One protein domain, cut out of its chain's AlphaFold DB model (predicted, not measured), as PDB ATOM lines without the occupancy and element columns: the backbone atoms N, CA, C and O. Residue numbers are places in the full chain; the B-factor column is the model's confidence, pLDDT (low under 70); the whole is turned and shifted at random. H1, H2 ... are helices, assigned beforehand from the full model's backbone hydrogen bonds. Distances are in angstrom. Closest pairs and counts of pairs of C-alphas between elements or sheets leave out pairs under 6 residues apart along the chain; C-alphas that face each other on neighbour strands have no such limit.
ATOM      1  N   ASP A  11       0.968 -23.366  15.400       63.28
ATOM      2  CA  ASP A  11       1.665 -24.238  14.460       63.28
ATOM      3  C   ASP A  11       2.158 -25.547  15.106       63.28
ATOM      4  O   ASP A  11       2.332 -26.557  14.421       63.28
ATOM      5  N   ARG A  12       2.348 -25.556  16.434       64.50
ATOM      6  CA  ARG A  12       2.870 -26.682  17.225       64.50
ATOM      7  C   ARG A  12       1.928 -27.110  18.356       64.50
ATOM      8  O   ARG A  12       2.384 -27.582  19.396       64.50
ATOM      9  N   GLY A  13       0.621 -26.942  18.159       65.38
ATOM     10  CA  GLY A  13      -0.410 -27.486  19.049       65.38
ATOM     11  C   GLY A  13      -0.790 -26.614  20.245       65.38
ATOM     12  O   GLY A  13      -1.525 -27.095  21.098       65.38
ATOM     13  N   SER A  14      -0.352 -25.346  20.301       64.88
ATOM     14  CA  SER A  14      -0.751 -24.375  21.335       64.88
ATOM     15  C   SER A  14      -0.730 -24.962  22.752       64.88
ATOM     16  O   SER A  14      -1.757 -25.009  23.429       64.88
ATOM     17  N   TYR A  15       0.438 -25.397  23.229       71.81
ATOM     18  CA  TYR A  15       0.607 -25.899  24.598       71.81
ATOM     19  C   TYR A  15       1.178 -24.808  25.509       71.81
ATOM     20  O   TYR A  15       2.150 -24.145  25.139       71.81
ATOM     21  N   THR A  16       0.604 -24.598  26.706       71.06
ATOM     22  CA  THR A  16       1.282 -23.757  27.712       71.06
ATOM     23  C   THR A  16       2.414 -24.580  28.303       71.06
ATOM     24  O   THR A  16       2.202 -25.728  28.688       71.06
ATOM     25  N   ALA A  17       3.586 -23.976  28.462       77.00
ATOM     26  CA  ALA A  17       4.599 -24.540  29.337       77.00
ATOM     27  C   ALA A  17       4.101 -24.633  30.797       77.00
ATOM     28  O   ALA A  17       3.265 -23.819  31.220       77.00
ATOM     29  N   PRO A  18       4.615 -25.588  31.590       82.88
ATOM     30  CA  PRO A  18       4.331 -25.636  33.018       82.88
ATOM     31  C   PRO A  18       4.759 -24.324  33.685       82.88
ATOM     32  O   PRO A  18       5.819 -23.768  33.390       82.88
ATOM     33  N   ARG A  19       3.910 -23.811  34.578       88.31
ATOM     34  CA  ARG A  19       4.158 -22.552  35.290       88.31
ATOM     35  C   ARG A  19       4.737 -22.845  36.675       88.31
ATOM     36  O   ARG A  19       4.233 -23.757  37.331       88.31
ATOM     37  N   PRO A  20       5.726 -22.068  37.147       90.19
ATOM     38  CA  PRO A  20       6.237 -22.207  38.504       90.19
ATOM     39  C   PRO A  20       5.133 -22.050  39.558       90.19
ATOM     40  O   PRO A  20       4.206 -21.247  39.395       90.19
ATOM     41  N   ILE A  21       5.248 -22.812  40.644       91.81
ATOM     42  CA  ILE A  21       4.371 -22.707  41.815       91.81
ATOM     43  C   ILE A  21       4.875 -21.564  42.699       91.81
ATOM     44  O   ILE A  21       6.081 -21.352  42.827       91.81
ATOM     45  N   HIS A  22       3.953 -20.798  43.278       93.62
ATOM     46  CA  HIS A  22       4.293 -19.738  44.215       93.62
ATOM     47  C   HIS A  22       4.902 -20.347  45.496       93.62
ATOM     48  O   HIS A  22       4.341 -21.303  46.026       93.62
ATOM     49  N   PRO A  23       6.005 -19.801  46.041       92.88
ATOM     50  CA  PRO A  23       6.754 -20.439  47.131       92.88
ATOM     51  C   PRO A  23       5.938 -20.651  48.412       92.88
ATOM     52  O   PRO A  23       6.132 -21.640  49.108       92.88
ATOM     53  N   SER A  24       5.022 -19.731  48.720       95.94
ATOM     54  CA  SER A  24       4.252 -19.750  49.975       95.94
ATOM     55  C   SER A  24       2.751 -19.982  49.798       95.94
ATOM     56  O   SER A  24       2.038 -20.096  50.785       95.94
ATOM     57  N   LEU A  25       2.239 -19.989  48.562       95.19
ATOM     58  CA  LEU A  25       0.795 -20.039  48.300       95.19
ATOM     59  C   LEU A  25       0.503 -21.242  47.400       95.19
ATOM     60  O   LEU A  25       1.243 -21.433  46.435       95.19
ATOM     61  N   PRO A  26      -0.576 -22.013  47.633       95.38
ATOM     62  CA  PRO A  26      -0.911 -23.201  46.845       95.38
ATOM     63  C   PRO A  26      -1.538 -22.822  45.490       95.38
ATOM     64  O   PRO A  26      -2.666 -23.180  45.164       95.38
ATOM     65  N   ARG A  27      -0.814 -22.033  44.694       93.56
ATOM     66  CA  ARG A  27      -1.198 -21.586  43.353       93.56
ATOM     67  C   ARG A  27       0.035 -21.421  42.472       93.56
ATOM     68  O   ARG A  27       1.145 -21.236  42.962       93.56
ATOM     69  N   VAL A  28      -0.168 -21.403  41.158       92.94
ATOM     70  CA  VAL A  28       0.877 -20.972  40.217       92.94
ATOM     71  C   VAL A  28       1.146 -19.471  40.342       92.94
ATOM     72  O   VAL A  28       0.288 -18.705  40.809       92.94
ATOM     73  N   ILE A  29       2.330 -19.048  39.901       93.75
ATOM     74  CA  ILE A  29       2.654 -17.625  39.819       93.75
ATOM     75  C   ILE A  29       1.685 -16.896  38.878       93.75
ATOM     76  O   ILE A  29       1.120 -17.486  37.956       93.75
ATOM     77  N   THR A  30       1.468 -15.608  39.117       94.06
ATOM     78  CA  THR A  30       0.684 -14.719  38.256       94.06
ATOM     79  C   THR A  30       1.536 -14.170  37.110       94.06
ATOM     80  O   THR A  30       2.765 -14.207  37.154       94.06
ATOM     81  N   VAL A  31       0.886 -13.612  36.079       93.69
ATOM     82  CA  VAL A  31       1.594 -12.937  34.972       93.69
ATOM     83  C   VAL A  31       2.461 -11.796  35.509       93.69
ATOM     84  O   VAL A  31       3.578 -11.607  35.041       93.69
ATOM     85  N   ARG A  32       1.987 -11.072  36.533       95.31
ATOM     86  CA  ARG A  32       2.745  -9.984  37.162       95.31
ATOM     87  C   ARG A  32       3.960 -10.493  37.936       95.31
ATOM     88  O   ARG A  32       5.019  -9.886  37.846       95.31
ATOM     89  N   GLU A  33       3.832 -11.600  38.663       94.69
ATOM     90  CA  GLU A  33       4.967 -12.227  39.354       94.69
ATOM     91  C   GLU A  33       6.032 -12.687  38.350       94.69
ATOM     92  O   GLU A  33       7.204 -12.358  38.512       94.69
ATOM     93  N   ALA A  34       5.625 -13.345  37.260       92.94
ATOM     94  CA  ALA A  34       6.531 -13.706  36.168       92.94
ATOM     95  C   ALA A  34       7.197 -12.478  35.524       92.94
ATOM     96  O   ALA A  34       8.402 -12.481  35.287       92.94
ATOM     97  N   ALA A  35       6.433 -11.412  35.280       94.25
ATOM     98  CA  ALA A  35       6.947 -10.171  34.716       94.25
ATOM     99  C   ALA A  35       8.028  -9.540  35.610       94.25
ATOM    100  O   ALA A  35       9.085  -9.157  35.114       94.25
ATOM    101  N   ARG A  36       7.811  -9.500  36.931       94.06
ATOM    102  CA  ARG A  36       8.801  -8.995  37.895       94.06
ATOM    103  C   ARG A  36      10.084  -9.822  37.894       94.06
ATOM    104  O   ARG A  36      11.166  -9.245  37.892       94.06
ATOM    105  N   LEU A  37       9.980 -11.152  37.807       92.00
ATOM    106  CA  LEU A  37      11.152 -12.028  37.657       92.00
ATOM    107  C   LEU A  37      11.935 -11.720  36.370       92.00
ATOM    108  O   LEU A  37      13.159 -11.781  36.359       92.00
ATOM    109  N   HIS A  38      11.237 -11.325  35.305       90.50
ATOM    110  CA  HIS A  38      11.829 -10.891  34.039       90.50
ATOM    111  C   HIS A  38      12.222  -9.404  34.026       90.50
ATOM    112  O   HIS A  38      12.520  -8.874  32.962       90.50
ATOM    113  N   SER A  39      12.263  -8.727  35.181       94.25
ATOM    114  CA  SER A  39      12.628  -7.304  35.310       94.25
ATOM    115  C   SER A  39      11.692  -6.329  34.584       94.25
ATOM    116  O   SER A  39      12.090  -5.214  34.242       94.25
ATOM    117  N   PHE A  40      10.444  -6.725  34.329       94.69
ATOM    118  CA  PHE A  40       9.456  -5.795  33.797       94.69
ATOM    119  C   PHE A  40       8.987  -4.817  34.871       94.69
ATOM    120  O   PHE A  40       8.667  -5.239  35.986       94.69
ATOM    121  N   PRO A  41       8.874  -3.522  34.532       93.31
ATOM    122  CA  PRO A  41       8.320  -2.550  35.451       93.31
ATOM    123  C   PRO A  41       6.820  -2.785  35.660       93.31
ATOM    124  O   PRO A  41       6.096  -3.218  34.759       93.31
ATOM    125  N   ASP A  42       6.329  -2.454  36.854       93.50
ATOM    126  CA  ASP A  42       4.935  -2.704  37.243       93.50
ATOM    127  C   ASP A  42       3.917  -1.914  36.407       93.50
ATOM    128  O   ASP A  42       2.794  -2.382  36.205       93.50
ATOM    129  N   TRP A  43       4.321  -0.765  35.858       90.88
ATOM    130  CA  TRP A  43       3.495   0.038  34.954       90.88
ATOM    131  C   TRP A  43       3.319  -0.597  33.566       90.88
ATOM    132  O   TRP A  43       2.419  -0.202  32.825       90.88
ATOM    133  N   PHE A  44       4.131  -1.596  33.198       91.50
ATOM    134  CA  PHE A  44       3.990  -2.280  31.916       91.50
ATOM    135  C   PHE A  44       2.725  -3.144  31.911       91.50
ATOM    136  O   PHE A  44       2.495  -3.954  32.823       91.50
ATOM    137  N   ARG A  45       1.898  -2.971  30.877       91.12
ATOM    138  CA  ARG A  45       0.625  -3.678  30.706       91.12
ATOM    139  C   ARG A  45       0.809  -4.853  29.749       91.12
ATOM    140  O   ARG A  45       1.300  -4.683  28.641       91.12
ATOM    141  N   PHE A  46       0.373  -6.028  30.185       91.69
ATOM    142  CA  PHE A  46       0.337  -7.243  29.372       91.69
ATOM    143  C   PHE A  46      -1.081  -7.514  28.870       91.69
ATOM    144  O   PHE A  46      -2.047  -6.907  29.342       91.69
ATOM    145  N   HIS A  47      -1.205  -8.467  27.947       91.56
ATOM    146  CA  HIS A  47      -2.499  -8.962  27.484       91.56
ATOM    147  C   HIS A  47      -3.377  -9.436  28.669       91.56
ATOM    148  O   HIS A  47      -2.865 -10.109  29.571       91.56
ATOM    149  N   PRO A  48      -4.696  -9.148  28.683       89.06
ATOM    150  CA  PRO A  48      -5.572  -9.428  29.826       89.06
ATOM    151  C   PRO A  48      -5.735 -10.924  30.123       89.06
ATOM    152  O   PRO A  48      -5.899 -11.330  31.273       89.06
ATOM    153  N   THR A  49      -5.685 -11.777  29.100       89.44
ATOM    154  CA  THR A  49      -5.769 -13.230  29.304       89.44
ATOM    155  C   THR A  49      -4.454 -13.806  29.837       89.44
ATOM    156  O   THR A  49      -3.376 -13.539  29.301       89.44
ATOM    157  N   LYS A  50      -4.553 -14.678  30.854       89.06
ATOM    158  CA  LYS A  50      -3.395 -15.355  31.476       89.06
ATOM    159  C   LYS A  50      -2.509 -16.036  30.431       89.06
ATOM    160  O   LYS A  50      -1.293 -15.897  30.486       89.06
ATOM    161  N   TRP A  51      -3.123 -16.736  29.475       85.56
ATOM    162  CA  TRP A  51      -2.428 -17.424  28.388       85.56
ATOM    163  C   TRP A  51      -1.483 -16.487  27.630       85.56
ATOM    164  O   TRP A  51      -0.273 -16.682  27.665       85.56
ATOM    165  N   HIS A  52      -2.018 -15.440  26.998       86.38
ATOM    166  CA  HIS A  52      -1.225 -14.545  26.157       86.38
ATOM    167  C   HIS A  52      -0.221 -13.726  26.974       86.38
ATOM    168  O   HIS A  52       0.903 -13.539  26.518       86.38
ATOM    169  N   GLY A  53      -0.578 -13.313  28.195       91.00
ATOM    170  CA  GLY A  53       0.337 -12.595  29.083       91.00
ATOM    171  C   GLY A  53       1.598 -13.402  29.411       91.00
ATOM    172  O   GLY A  53       2.706 -12.893  29.264       91.00
ATOM    173  N   PHE A  54       1.464 -14.686  29.768       90.25
ATOM    174  CA  PHE A  54       2.636 -15.542  30.000       90.25
ATOM    175  C   PHE A  54       3.472 -15.762  28.738       90.25
ATOM    176  O   PHE A  54       4.696 -15.800  28.830       90.25
ATOM    177  N   ARG A  55       2.837 -15.871  27.563       87.88
ATOM    178  CA  ARG A  55       3.568 -15.981  26.290       87.88
ATOM    179  C   ARG A  55       4.374 -14.720  25.993       87.88
ATOM    180  O   ARG A  55       5.518 -14.833  25.571       87.88
ATOM    181  N   GLN A  56       3.803 -13.541  26.241       90.38
ATOM    182  CA  GLN A  56       4.506 -12.264  26.091       90.38
ATOM    183  C   GLN A  56       5.720 -12.191  27.017       90.38
ATOM    184  O   GLN A  56       6.812 -11.890  26.551       90.38
ATOM    185  N   VAL A  57       5.557 -12.532  28.300       91.94
ATOM    186  CA  VAL A  57       6.668 -12.521  29.267       91.94
ATOM    187  C   VAL A  57       7.753 -13.537  28.898       91.94
ATOM    188  O   VAL A  57       8.930 -13.196  28.916       91.94
ATOM    189  N   GLY A  58       7.370 -14.768  28.544       89.38
ATOM    190  CA  GLY A  58       8.323 -15.843  28.257       89.38
ATOM    191  C   GLY A  58       9.085 -15.683  26.938       89.38
ATOM    192  O   GLY A  58      10.198 -16.182  26.826       89.38
ATOM    193  N   ASN A  59       8.502 -15.006  25.940       88.75
ATOM    194  CA  ASN A  59       9.166 -14.737  24.658       88.75
ATOM    195  C   ASN A  59       9.983 -13.445  24.666       88.75
ATOM    196  O   ASN A  59      10.830 -13.253  23.796       88.75
ATOM    197  N   ALA A  60       9.692 -12.526  25.583       90.25
ATOM    198  CA  ALA A  60      10.373 -11.248  25.615       90.25
ATOM    199  C   ALA A  60      11.765 -11.362  26.246       90.25
ATOM    200  O   ALA A  60      11.995 -12.119  27.191       90.25
ATOM    201  N   LEU A  61      12.685 -10.533  25.753       90.31
ATOM    202  CA  LEU A  61      13.962 -10.297  26.417       90.31
ATOM    203  C   LEU A  61      13.731  -9.492  27.712       90.31
ATOM    204  O   LEU A  61      12.960  -8.528  27.684       90.31
ATOM    205  N   PRO A  62      14.402  -9.831  28.831       91.62
ATOM    206  CA  PRO A  62      14.325  -9.041  30.058       91.62
ATOM    207  C   PRO A  62      14.710  -7.571  29.805       91.62
ATOM    208  O   PRO A  62      15.759  -7.331  29.196       91.62
ATOM    209  N   PRO A  63      13.942  -6.568  30.280       93.12
ATOM    210  CA  PRO A  63      14.217  -5.161  29.985       93.12
ATOM    211  C   PRO A  63      15.605  -4.686  30.411       93.12
ATOM    212  O   PRO A  63      16.235  -3.936  29.672       93.12
ATOM    213  N   TYR A  64      16.131  -5.157  31.547       92.62
ATOM    214  CA  TYR A  64      17.494  -4.816  31.973       92.62
ATOM    215  C   TYR A  64      18.568  -5.389  31.048       92.62
ATOM    216  O   TYR A  64      19.563  -4.717  30.776       92.62
ATOM    217  N   LEU A  65      18.351  -6.589  30.502       93.19
ATOM    218  CA  LEU A  65      19.247  -7.144  29.490       93.19
ATOM    219  C   LEU A  65      19.179  -6.312  28.203       93.19
ATOM    220  O   LEU A  65      20.215  -5.928  27.664       93.19
ATOM    221  N   GLY A  66      17.967  -5.977  27.753       93.19
ATOM    222  CA  GLY A  66      17.761  -5.100  26.599       93.19
ATOM    223  C   GLY A  66      18.443  -3.741  26.771       93.19
ATOM    224  O   GLY A  66      19.127  -3.275  25.863       93.19
ATOM    225  N   GLN A  67      18.341  -3.143  27.959       92.31
ATOM    226  CA  GLN A  67      18.996  -1.882  28.298       92.31
ATOM    227  C   GLN A  67      20.525  -1.989  28.228       92.31
ATOM    228  O   GLN A  67      21.168  -1.104  27.664       92.31
ATOM    229  N   ALA A  68      21.113  -3.057  28.770       93.94
ATOM    230  CA  ALA A  68      22.561  -3.257  28.752       93.94
ATOM    231  C   ALA A  68      23.105  -3.399  27.319       93.94
ATOM    232  O   ALA A  68      24.111  -2.775  26.972       93.94
ATOM    233  N   VAL A  69      22.413  -4.171  26.473       94.88
ATOM    234  CA  VAL A  69      22.773  -4.351  25.058       94.88
ATOM    235  C   VAL A  69      22.602  -3.043  24.285       94.88
ATOM    236  O   VAL A  69      23.533  -2.601  23.613       94.88
ATOM    237  N   ALA A  70      21.457  -2.374  24.433       93.00
ATOM    238  CA  ALA A  70      21.198  -1.095  23.778       93.00
ATOM    239  C   ALA A  70      22.235  -0.031  24.171       93.00
ATOM    240  O   ALA A  70      22.685   0.732  23.320       93.00
ATOM    241  N   ALA A  71      22.674  -0.006  25.433       92.94
ATOM    242  CA  ALA A  71      23.712   0.910  25.893       92.94
ATOM    243  C   ALA A  71      25.060   0.693  25.186       92.94
ATOM    244  O   ALA A  71      25.747   1.673  24.898       92.94
ATOM    245  N   GLN A  72      25.439  -0.556  24.889       95.00
ATOM    246  CA  GLN A  72      26.637  -0.827  24.086       95.00
ATOM    247  C   GLN A  72      26.468  -0.357  22.644       95.00
ATOM    248  O   GLN A  72      27.333   0.343  22.129       95.00
ATOM    249  N   VAL A  73      25.333  -0.671  22.018       95.25
ATOM    250  CA  VAL A  73      25.054  -0.256  20.636       95.25
ATOM    251  C   VAL A  73      25.077   1.270  20.506       95.25
ATOM    252  O   VAL A  73      25.703   1.802  19.594       95.25
ATOM    253  N   MET A  74      24.475   1.997  21.452       93.56
ATOM    254  CA  MET A  74      24.497   3.465  21.460       93.56
ATOM    255  C   MET A  74      25.912   4.031  21.593       93.56
ATOM    256  O   MET A  74      26.237   4.996  20.904       93.56
ATOM    257  N   ARG A  75      26.768   3.420  22.428       93.94
ATOM    258  CA  ARG A  75      28.185   3.803  22.517       93.94
ATOM    259  C   ARG A  75      28.900   3.620  21.185       93.94
ATOM    260  O   ARG A  75      29.606   4.527  20.764       93.94
ATOM    261  N   SER A  76      28.687   2.487  20.519       95.62
ATOM    262  CA  SER A  76      29.285   2.211  19.211       95.62
ATOM    263  C   SER A  76      28.805   3.174  18.124       95.62
ATOM    264  O   SER A  76      29.578   3.526  17.243       95.62
ATOM    265  N   LEU A  77      27.550   3.625  18.195       95.69
ATOM    266  CA  LEU A  77      26.967   4.578  17.245       95.69
ATOM    267  C   LEU A  77      27.242   6.052  17.595       95.69
ATOM    268  O   LEU A  77      26.876   6.932  16.822       95.69
ATOM    269  N   GLY A  78      27.821   6.348  18.764       93.06
ATOM    270  CA  GLY A  78      27.969   7.722  19.261       93.06
ATOM    271  C   GLY A  78      26.636   8.431  19.552       93.06
ATOM    272  O   GLY A  78      26.600   9.654  19.694       93.06
ATOM    273  N   ALA A  79      25.532   7.686  19.642       89.38
ATOM    274  CA  ALA A  79      24.199   8.234  19.843       89.38
ATOM    275  C   ALA A  79      23.969   8.609  21.317       89.38
ATOM    276  O   ALA A  79      24.300   7.847  22.228       89.38
ATOM    277  N   ARG A  80      23.351   9.771  21.562       86.44
ATOM    278  CA  ARG A  80      22.930  10.204  22.903       86.44
ATOM    279  C   ARG A  80      21.406  10.132  23.016       86.44
ATOM    280  O   ARG A  80      20.731  10.919  22.355       86.44
ATOM    281  N   PRO A  81      20.848   9.220  23.828       82.50
ATOM    282  CA  PRO A  81      19.408   9.163  24.022       82.50
ATOM    283  C   PRO A  81      18.934  10.389  24.812       82.50
ATOM    284  O   PRO A  81      19.527  10.751  25.829       82.50
ATOM    285  N   VAL A  82      17.842  11.004  24.363       86.69
ATOM    286  CA  VAL A  82      17.167  12.101  25.069       86.69
ATOM    287  C   VAL A  82      15.891  11.543  25.684       86.69
ATOM    288  O   VAL A  82      15.100  10.894  24.999       86.69
ATOM    289  N   GLY A  91      -1.850   4.639  24.600       84.44
ATOM    290  CA  GLY A  91      -2.817   4.515  23.500       84.44
ATOM    291  C   GLY A  91      -4.048   3.652  23.825       84.44
ATOM    292  O   GLY A  91      -4.329   3.325  24.977       84.44
ATOM    293  N   ASP A  92      -4.805   3.253  22.800       88.06
ATOM    294  CA  ASP A  92      -6.071   2.538  23.001       88.06
ATOM    295  C   ASP A  92      -5.878   1.197  23.740       88.06
ATOM    296  O   ASP A  92      -5.213   0.271  23.269       88.06
ATOM    297  N   ALA A  93      -6.516   1.074  24.908       86.44
ATOM    298  CA  ALA A  93      -6.482  -0.130  25.728       86.44
ATOM    299  C   ALA A  93      -7.093  -1.355  25.029       86.44
ATOM    300  O   ALA A  93      -6.761  -2.481  25.406       86.44
ATOM    301  N   LYS A  94      -7.951  -1.166  24.017       86.50
ATOM    302  CA  LYS A  94      -8.529  -2.262  23.223       86.50
ATOM    303  C   LYS A  94      -7.459  -3.075  22.500       86.50
ATOM    304  O   LYS A  94      -7.613  -4.288  22.384       86.50
ATOM    305  N   LEU A  95      -6.342  -2.443  22.123       86.31
ATOM    306  CA  LEU A  95      -5.215  -3.116  21.472       86.31
ATOM    307  C   LEU A  95      -4.594  -4.208  22.347       86.31
ATOM    308  O   LEU A  95      -4.028  -5.169  21.836       86.31
ATOM    309  N   LEU A  96      -4.733  -4.106  23.674       86.00
ATOM    310  CA  LEU A  96      -4.243  -5.141  24.582       86.00
ATOM    311  C   LEU A  96      -5.021  -6.447  24.464       86.00
ATOM    312  O   LEU A  96      -4.488  -7.465  24.885       86.00
ATOM    313  N   ALA A  97      -6.255  -6.419  23.955       86.38
ATOM    314  CA  ALA A  97      -7.124  -7.585  23.811       86.38
ATOM    315  C   ALA A  97      -7.298  -8.037  22.350       86.38
ATOM    316  O   ALA A  97      -8.002  -9.016  22.103       86.38
ATOM    317  N   SER A  98      -6.687  -7.336  21.389       85.00
ATOM    318  CA  SER A  98      -6.815  -7.639  19.964       85.00
ATOM    319  C   SER A  98      -6.207  -8.997  19.618       85.00
ATOM    320  O   SER A  98      -5.061  -9.297  19.962       85.00
ATOM    321  N   GLY A  99      -6.972  -9.813  18.890       79.38
ATOM    322  CA  GLY A  99      -6.461 -11.045  18.303       79.38
ATOM    323  C   GLY A  99      -5.521 -10.764  17.128       79.38
ATOM    324  O   GLY A  99      -5.439  -9.648  16.622       79.38
ATOM    325  N   MET A 100      -4.838 -11.803  16.641       76.56
ATOM    326  CA  MET A 100      -3.911 -11.695  15.502       76.56
ATOM    327  C   MET A 100      -4.581 -11.119  14.244       76.56
ATOM    328  O   MET A 100      -3.963 -10.355  13.515       76.56
ATOM    329  N   VAL A 101      -5.851 -11.467  14.009       80.50
ATOM    330  CA  VAL A 101      -6.648 -10.970  12.877       80.50
ATOM    331  C   VAL A 101      -6.925  -9.478  13.006       80.50
ATOM    332  O   VAL A 101      -6.606  -8.727  12.089       80.50
ATOM    333  N   ASP A 102      -7.470  -9.059  14.148       84.94
ATOM    334  CA  ASP A 102      -7.833  -7.663  14.393       84.94
ATOM    335  C   ASP A 102      -6.587  -6.772  14.390       84.94
ATOM    336  O   ASP A 102      -6.595  -5.686  13.818       84.94
ATOM    337  N   ALA A 103      -5.488  -7.263  14.974       84.50
ATOM    338  CA  ALA A 103      -4.203  -6.580  14.964       84.50
ATOM    339  C   ALA A 103      -3.644  -6.450  13.540       84.50
ATOM    340  O   ALA A 103      -3.221  -5.363  13.159       84.50
ATOM    341  N   ALA A 104      -3.672  -7.516  12.731       85.19
ATOM    342  CA  ALA A 104      -3.195  -7.456  11.349       85.19
ATOM    343  C   ALA A 104      -3.983  -6.430  10.525       85.19
ATOM    344  O   ALA A 104      -3.382  -5.618   9.827       85.19
ATOM    345  N   SER A 105      -5.311  -6.402  10.671       86.00
ATOM    346  CA  SER A 105      -6.154  -5.387  10.036       86.00
ATOM    347  C   SER A 105      -5.855  -3.974  10.544       86.00
ATOM    348  O   SER A 105      -5.775  -3.052   9.738       86.00
ATOM    349  N   HIS A 106      -5.645  -3.791  11.852       86.25
ATOM    350  CA  HIS A 106      -5.335  -2.487  12.445       86.25
ATOM    351  C   HIS A 106      -3.977  -1.927  11.992       86.25
ATOM    352  O   HIS A 106      -3.863  -0.733  11.732       86.25
ATOM    353  N   PHE A 107      -2.956  -2.782  11.874       86.25
ATOM    354  CA  PHE A 107      -1.596  -2.387  11.485       86.25
ATOM    355  C   PHE A 107      -1.320  -2.500   9.977       86.25
ATOM    356  O   PHE A 107      -0.198  -2.244   9.550       86.25
ATOM    357  N   GLY A 108      -2.310  -2.896   9.169       87.56
ATOM    358  CA  GLY A 108      -2.140  -3.081   7.724       87.56
ATOM    359  C   GLY A 108      -1.167  -4.207   7.353       87.56
ATOM    360  O   GLY A 108      -0.526  -4.147   6.308       87.56
ATOM    361  N   ALA A 109      -1.020  -5.218   8.212       84.12
ATOM    362  CA  ALA A 109      -0.136  -6.349   7.960       84.12
ATOM    363  C   ALA A 109      -0.810  -7.383   7.043       84.12
ATOM    364  O   ALA A 109      -1.960  -7.773   7.266       84.12
ATOM    365  N   ASP A 110      -0.076  -7.873   6.040       82.06
ATOM    366  CA  ASP A 110      -0.565  -8.920   5.141       82.06
ATOM    367  C   ASP A 110      -0.764 -10.242   5.896       82.06
ATOM    368  O   ASP A 110       0.146 -10.757   6.549       82.06
ATOM    369  N   ARG A 111      -1.956 -10.833   5.773       69.38
ATOM    370  CA  ARG A 111      -2.295 -12.111   6.408       69.38
ATOM    371  C   ARG A 111      -1.417 -13.259   5.919       69.38
ATOM    372  O   ARG A 111      -1.204 -14.198   6.683       69.38
ATOM    373  N   ALA A 112      -0.907 -13.189   4.689       73.06
ATOM    374  CA  ALA A 112      -0.029 -14.218   4.137       73.06
ATOM    375  C   ALA A 112       1.367 -14.233   4.790       73.06
ATOM    376  O   ALA A 112       2.076 -15.232   4.687       73.06
ATOM    377  N   SER A 113       1.748 -13.166   5.506       72.69
ATOM    378  CA  SER A 113       3.011 -13.105   6.252       72.69
ATOM    379  C   SER A 113       3.002 -13.922   7.553       72.69
ATOM    380  O   SER A 113       4.059 -14.175   8.133       72.69
ATOM    381  N   PHE A 114       1.827 -14.370   8.015       69.25
ATOM    382  CA  PHE A 114       1.696 -15.172   9.230       69.25
ATOM    383  C   PHE A 114       1.663 -16.672   8.902       69.25
ATOM    384  O   PHE A 114       1.077 -17.067   7.892       69.25
ATOM    385  N   PRO A 115       2.245 -17.537   9.757       64.31
ATOM    386  CA  PRO A 115       2.197 -18.981   9.548       64.31
ATOM    387  C   PRO A 115       0.756 -19.493   9.349       64.31
ATOM    388  O   PRO A 115      -0.187 -19.071  10.009       64.31
ATOM    389  N   GLY A 116       0.543 -20.424   8.422       62.88
ATOM    390  CA  GLY A 116      -0.769 -21.059   8.270       62.88
ATOM    391  C   GLY A 116      -1.076 -22.021   9.426       62.88
ATOM    392  O   GLY A 116      -0.165 -22.613  10.011       62.88
ATOM    393  N   ASN A 117      -2.359 -22.257   9.727       57.47
ATOM    394  CA  ASN A 117      -2.751 -23.429  10.520       57.47
ATOM    395  C   ASN A 117      -2.282 -24.704   9.794       57.47
ATOM    396  O   ASN A 117      -2.468 -24.828   8.580       57.47
ATOM    397  N   ARG A 118      -1.709 -25.678  10.520       53.53
ATOM    398  CA  ARG A 118      -1.379 -27.006   9.969       53.53
ATOM    399  C   ARG A 118      -2.665 -27.747   9.581       53.53
ATOM    400  O   ARG A 118      -3.157 -28.583  10.327       53.53
ATOM    401  N   LEU A 119      -3.179 -27.489   8.382       54.12
ATOM    402  CA  LEU A 119      -4.136 -28.381   7.719       54.12
ATOM    403  C   LEU A 119      -3.432 -29.612   7.113       54.12
ATOM    404  O   LEU A 119      -4.092 -30.584   6.772       54.12
ATOM    405  N   ARG A 120      -2.091 -29.615   7.020       49.56
ATOM    406  CA  ARG A 120      -1.323 -30.658   6.311       49.56
ATOM    407  C   ARG A 120      -0.955 -31.908   7.116       49.56
ATOM    408  O   ARG A 120      -0.780 -32.954   6.513       49.56
ATOM    409  N   ALA A 121      -0.899 -31.855   8.447       49.28
ATOM    410  CA  ALA A 121      -0.477 -33.030   9.224       49.28
ATOM    411  C   ALA A 121      -1.566 -34.113   9.357       49.28
ATOM    412  O   ALA A 121      -1.239 -35.261   9.620       49.28
ATOM    413  N   ARG A 122      -2.853 -33.779   9.163       49.75
ATOM    414  CA  ARG A 122      -3.936 -34.782   9.189       49.75
ATOM    415  C   ARG A 122      -4.024 -35.598   7.897       49.75
ATOM    416  O   ARG A 122      -4.254 -36.795   7.977       49.75
ATOM    417  N   ALA A 123      -3.790 -34.972   6.742       52.12
ATOM    418  CA  ALA A 123      -3.895 -35.648   5.447       52.12
ATOM    419  C   ALA A 123      -2.789 -36.702   5.237       52.12
ATOM    420  O   ALA A 123      -3.043 -37.756   4.660       52.12
ATOM    421  N   GLU A 124      -1.578 -36.446   5.743       53.59
ATOM    422  CA  GLU A 124      -0.442 -37.376   5.631       53.59
ATOM    423  C   GLU A 124      -0.534 -38.551   6.628       53.59
ATOM    424  O   GLU A 124      -0.119 -39.663   6.302       53.59
ATOM    425  N   ASP A 125      -1.129 -38.340   7.811       53.91
ATOM    426  CA  ASP A 125      -1.370 -39.402   8.803       53.91
ATOM    427  C   ASP A 125      -2.567 -40.299   8.436       53.91
ATOM    428  O   ASP A 125      -2.539 -41.497   8.719       53.91
ATOM    429  N   GLU A 126      -3.607 -39.766   7.779       54.25
ATOM    430  CA  GLU A 126      -4.724 -40.576   7.260       54.25
ATOM    431  C   GLU A 126      -4.286 -41.489   6.107       54.25
ATOM    432  O   GLU A 126      -4.674 -42.656   6.076       54.25
ATOM    433  N   GLN A 127      -3.407 -41.018   5.213       55.16
ATOM    434  CA  GLN A 127      -2.854 -41.844   4.131       55.16
ATOM    435  C   GLN A 127      -1.906 -42.945   4.633       55.16
ATOM    436  O   GLN A 127      -1.833 -44.003   4.018       55.16
ATOM    437  N   ARG A 128      -1.214 -42.742   5.765       55.00
ATOM    438  CA  ARG A 128      -0.355 -43.767   6.395       55.00
ATOM    439  C   ARG A 128      -1.109 -44.784   7.253       55.00
ATOM    440  O   ARG A 128      -0.544 -45.823   7.559       55.00
ATOM    441  N   ARG A 129      -2.343 -44.489   7.675       54.94
ATOM    442  CA  ARG A 129      -3.211 -45.427   8.415       54.94
ATOM    443  C   ARG A 129      -4.125 -46.256   7.508       54.94
ATOM    444  O   ARG A 129      -4.733 -47.206   7.988       54.94
ATOM    445  N   ALA A 130      -4.242 -45.874   6.238       54.97
ATOM    446  CA  ALA A 130      -5.039 -46.559   5.221       54.97
ATOM    447  C   ALA A 130      -4.204 -47.462   4.285       54.97
ATOM    448  O   ALA A 130      -4.749 -47.980   3.310       54.97
ATOM    449  N   ALA A 131      -2.910 -47.638   4.572       49.38
ATOM    450  CA  ALA A 131      -1.987 -48.565   3.911       49.38
ATOM    451  C   ALA A 131      -1.481 -49.592   4.931       49.38
ATOM    452  O   ALA A 131      -1.268 -50.754   4.527       49.38
TER     453      ALA A 131
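This is residues 11 to 82 and 91 to 131 of the 131 residues of the protein "DNA cytosine methyltransferase" of Solirubrobacterales bacterium (UniProt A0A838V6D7). A loose, spread-out set of short helices has H1 and H2 side by side, H2 near the middle, while H4 and H5 form a separate loose pair. The outer part of H3, residues 72 to 77, and H6 stick out at opposite ends of the longest axis. The 113 printed residues hold six named helices, H1 to H6 in chain order, and no named strand; the class is all helix, with 55 residues, under half, in named elements. It is only just loose, close to extended, with a radius of gyration of the C-alphas of 19.9 A and spans of 65 by 44 by 31 A.

Pass residues 11 to 30, with no named element, to reach H1, residues 31 to 37. It touches H2, residues 50 to 59, closest at the C-alphas of Val 31 and Phe 54, 5.7 A apart; they run the same way at a shallow tilt of 25 degrees. H3, residues 63 to 77, is apart from both. H4, residues 93 to 97, is close to but not clearly touching H5, residues 100 to 107: the closest C-alphas, of Leu 95 and Ala 103, are 7.4 A apart. H6, residues 120 to 129, touches no helix. Every O i to N i+4 pair is within hydrogen-bond range in H1, H2, H3 and H5; H6 has 4 of 6, and H4 has 0 of 1 but 2 of 2 O i to N i+3 pairs.

Find C-alpha 31 at (1.594, -12.937, 34.972), where H1 begins its 10.0 A. H2 measures 14.3 A, H3 20.5 A, H4 7.7 A and H5 10.4 A. H6 runs 15.0 A to C-alpha 129 at (-3.211, -45.427, 8.415).

The farthest C-alphas, of Val 82 and Ala 131, are 67.0 A apart. Residues 83 to 90 are not printed; C-alphas 82 and 91 are 21.4 A apart across this cut. The links H1 to H2 and H5 to H6 are long. Look for pLDDT under 70 at residues 11 to 14, 111 and 114 to 131.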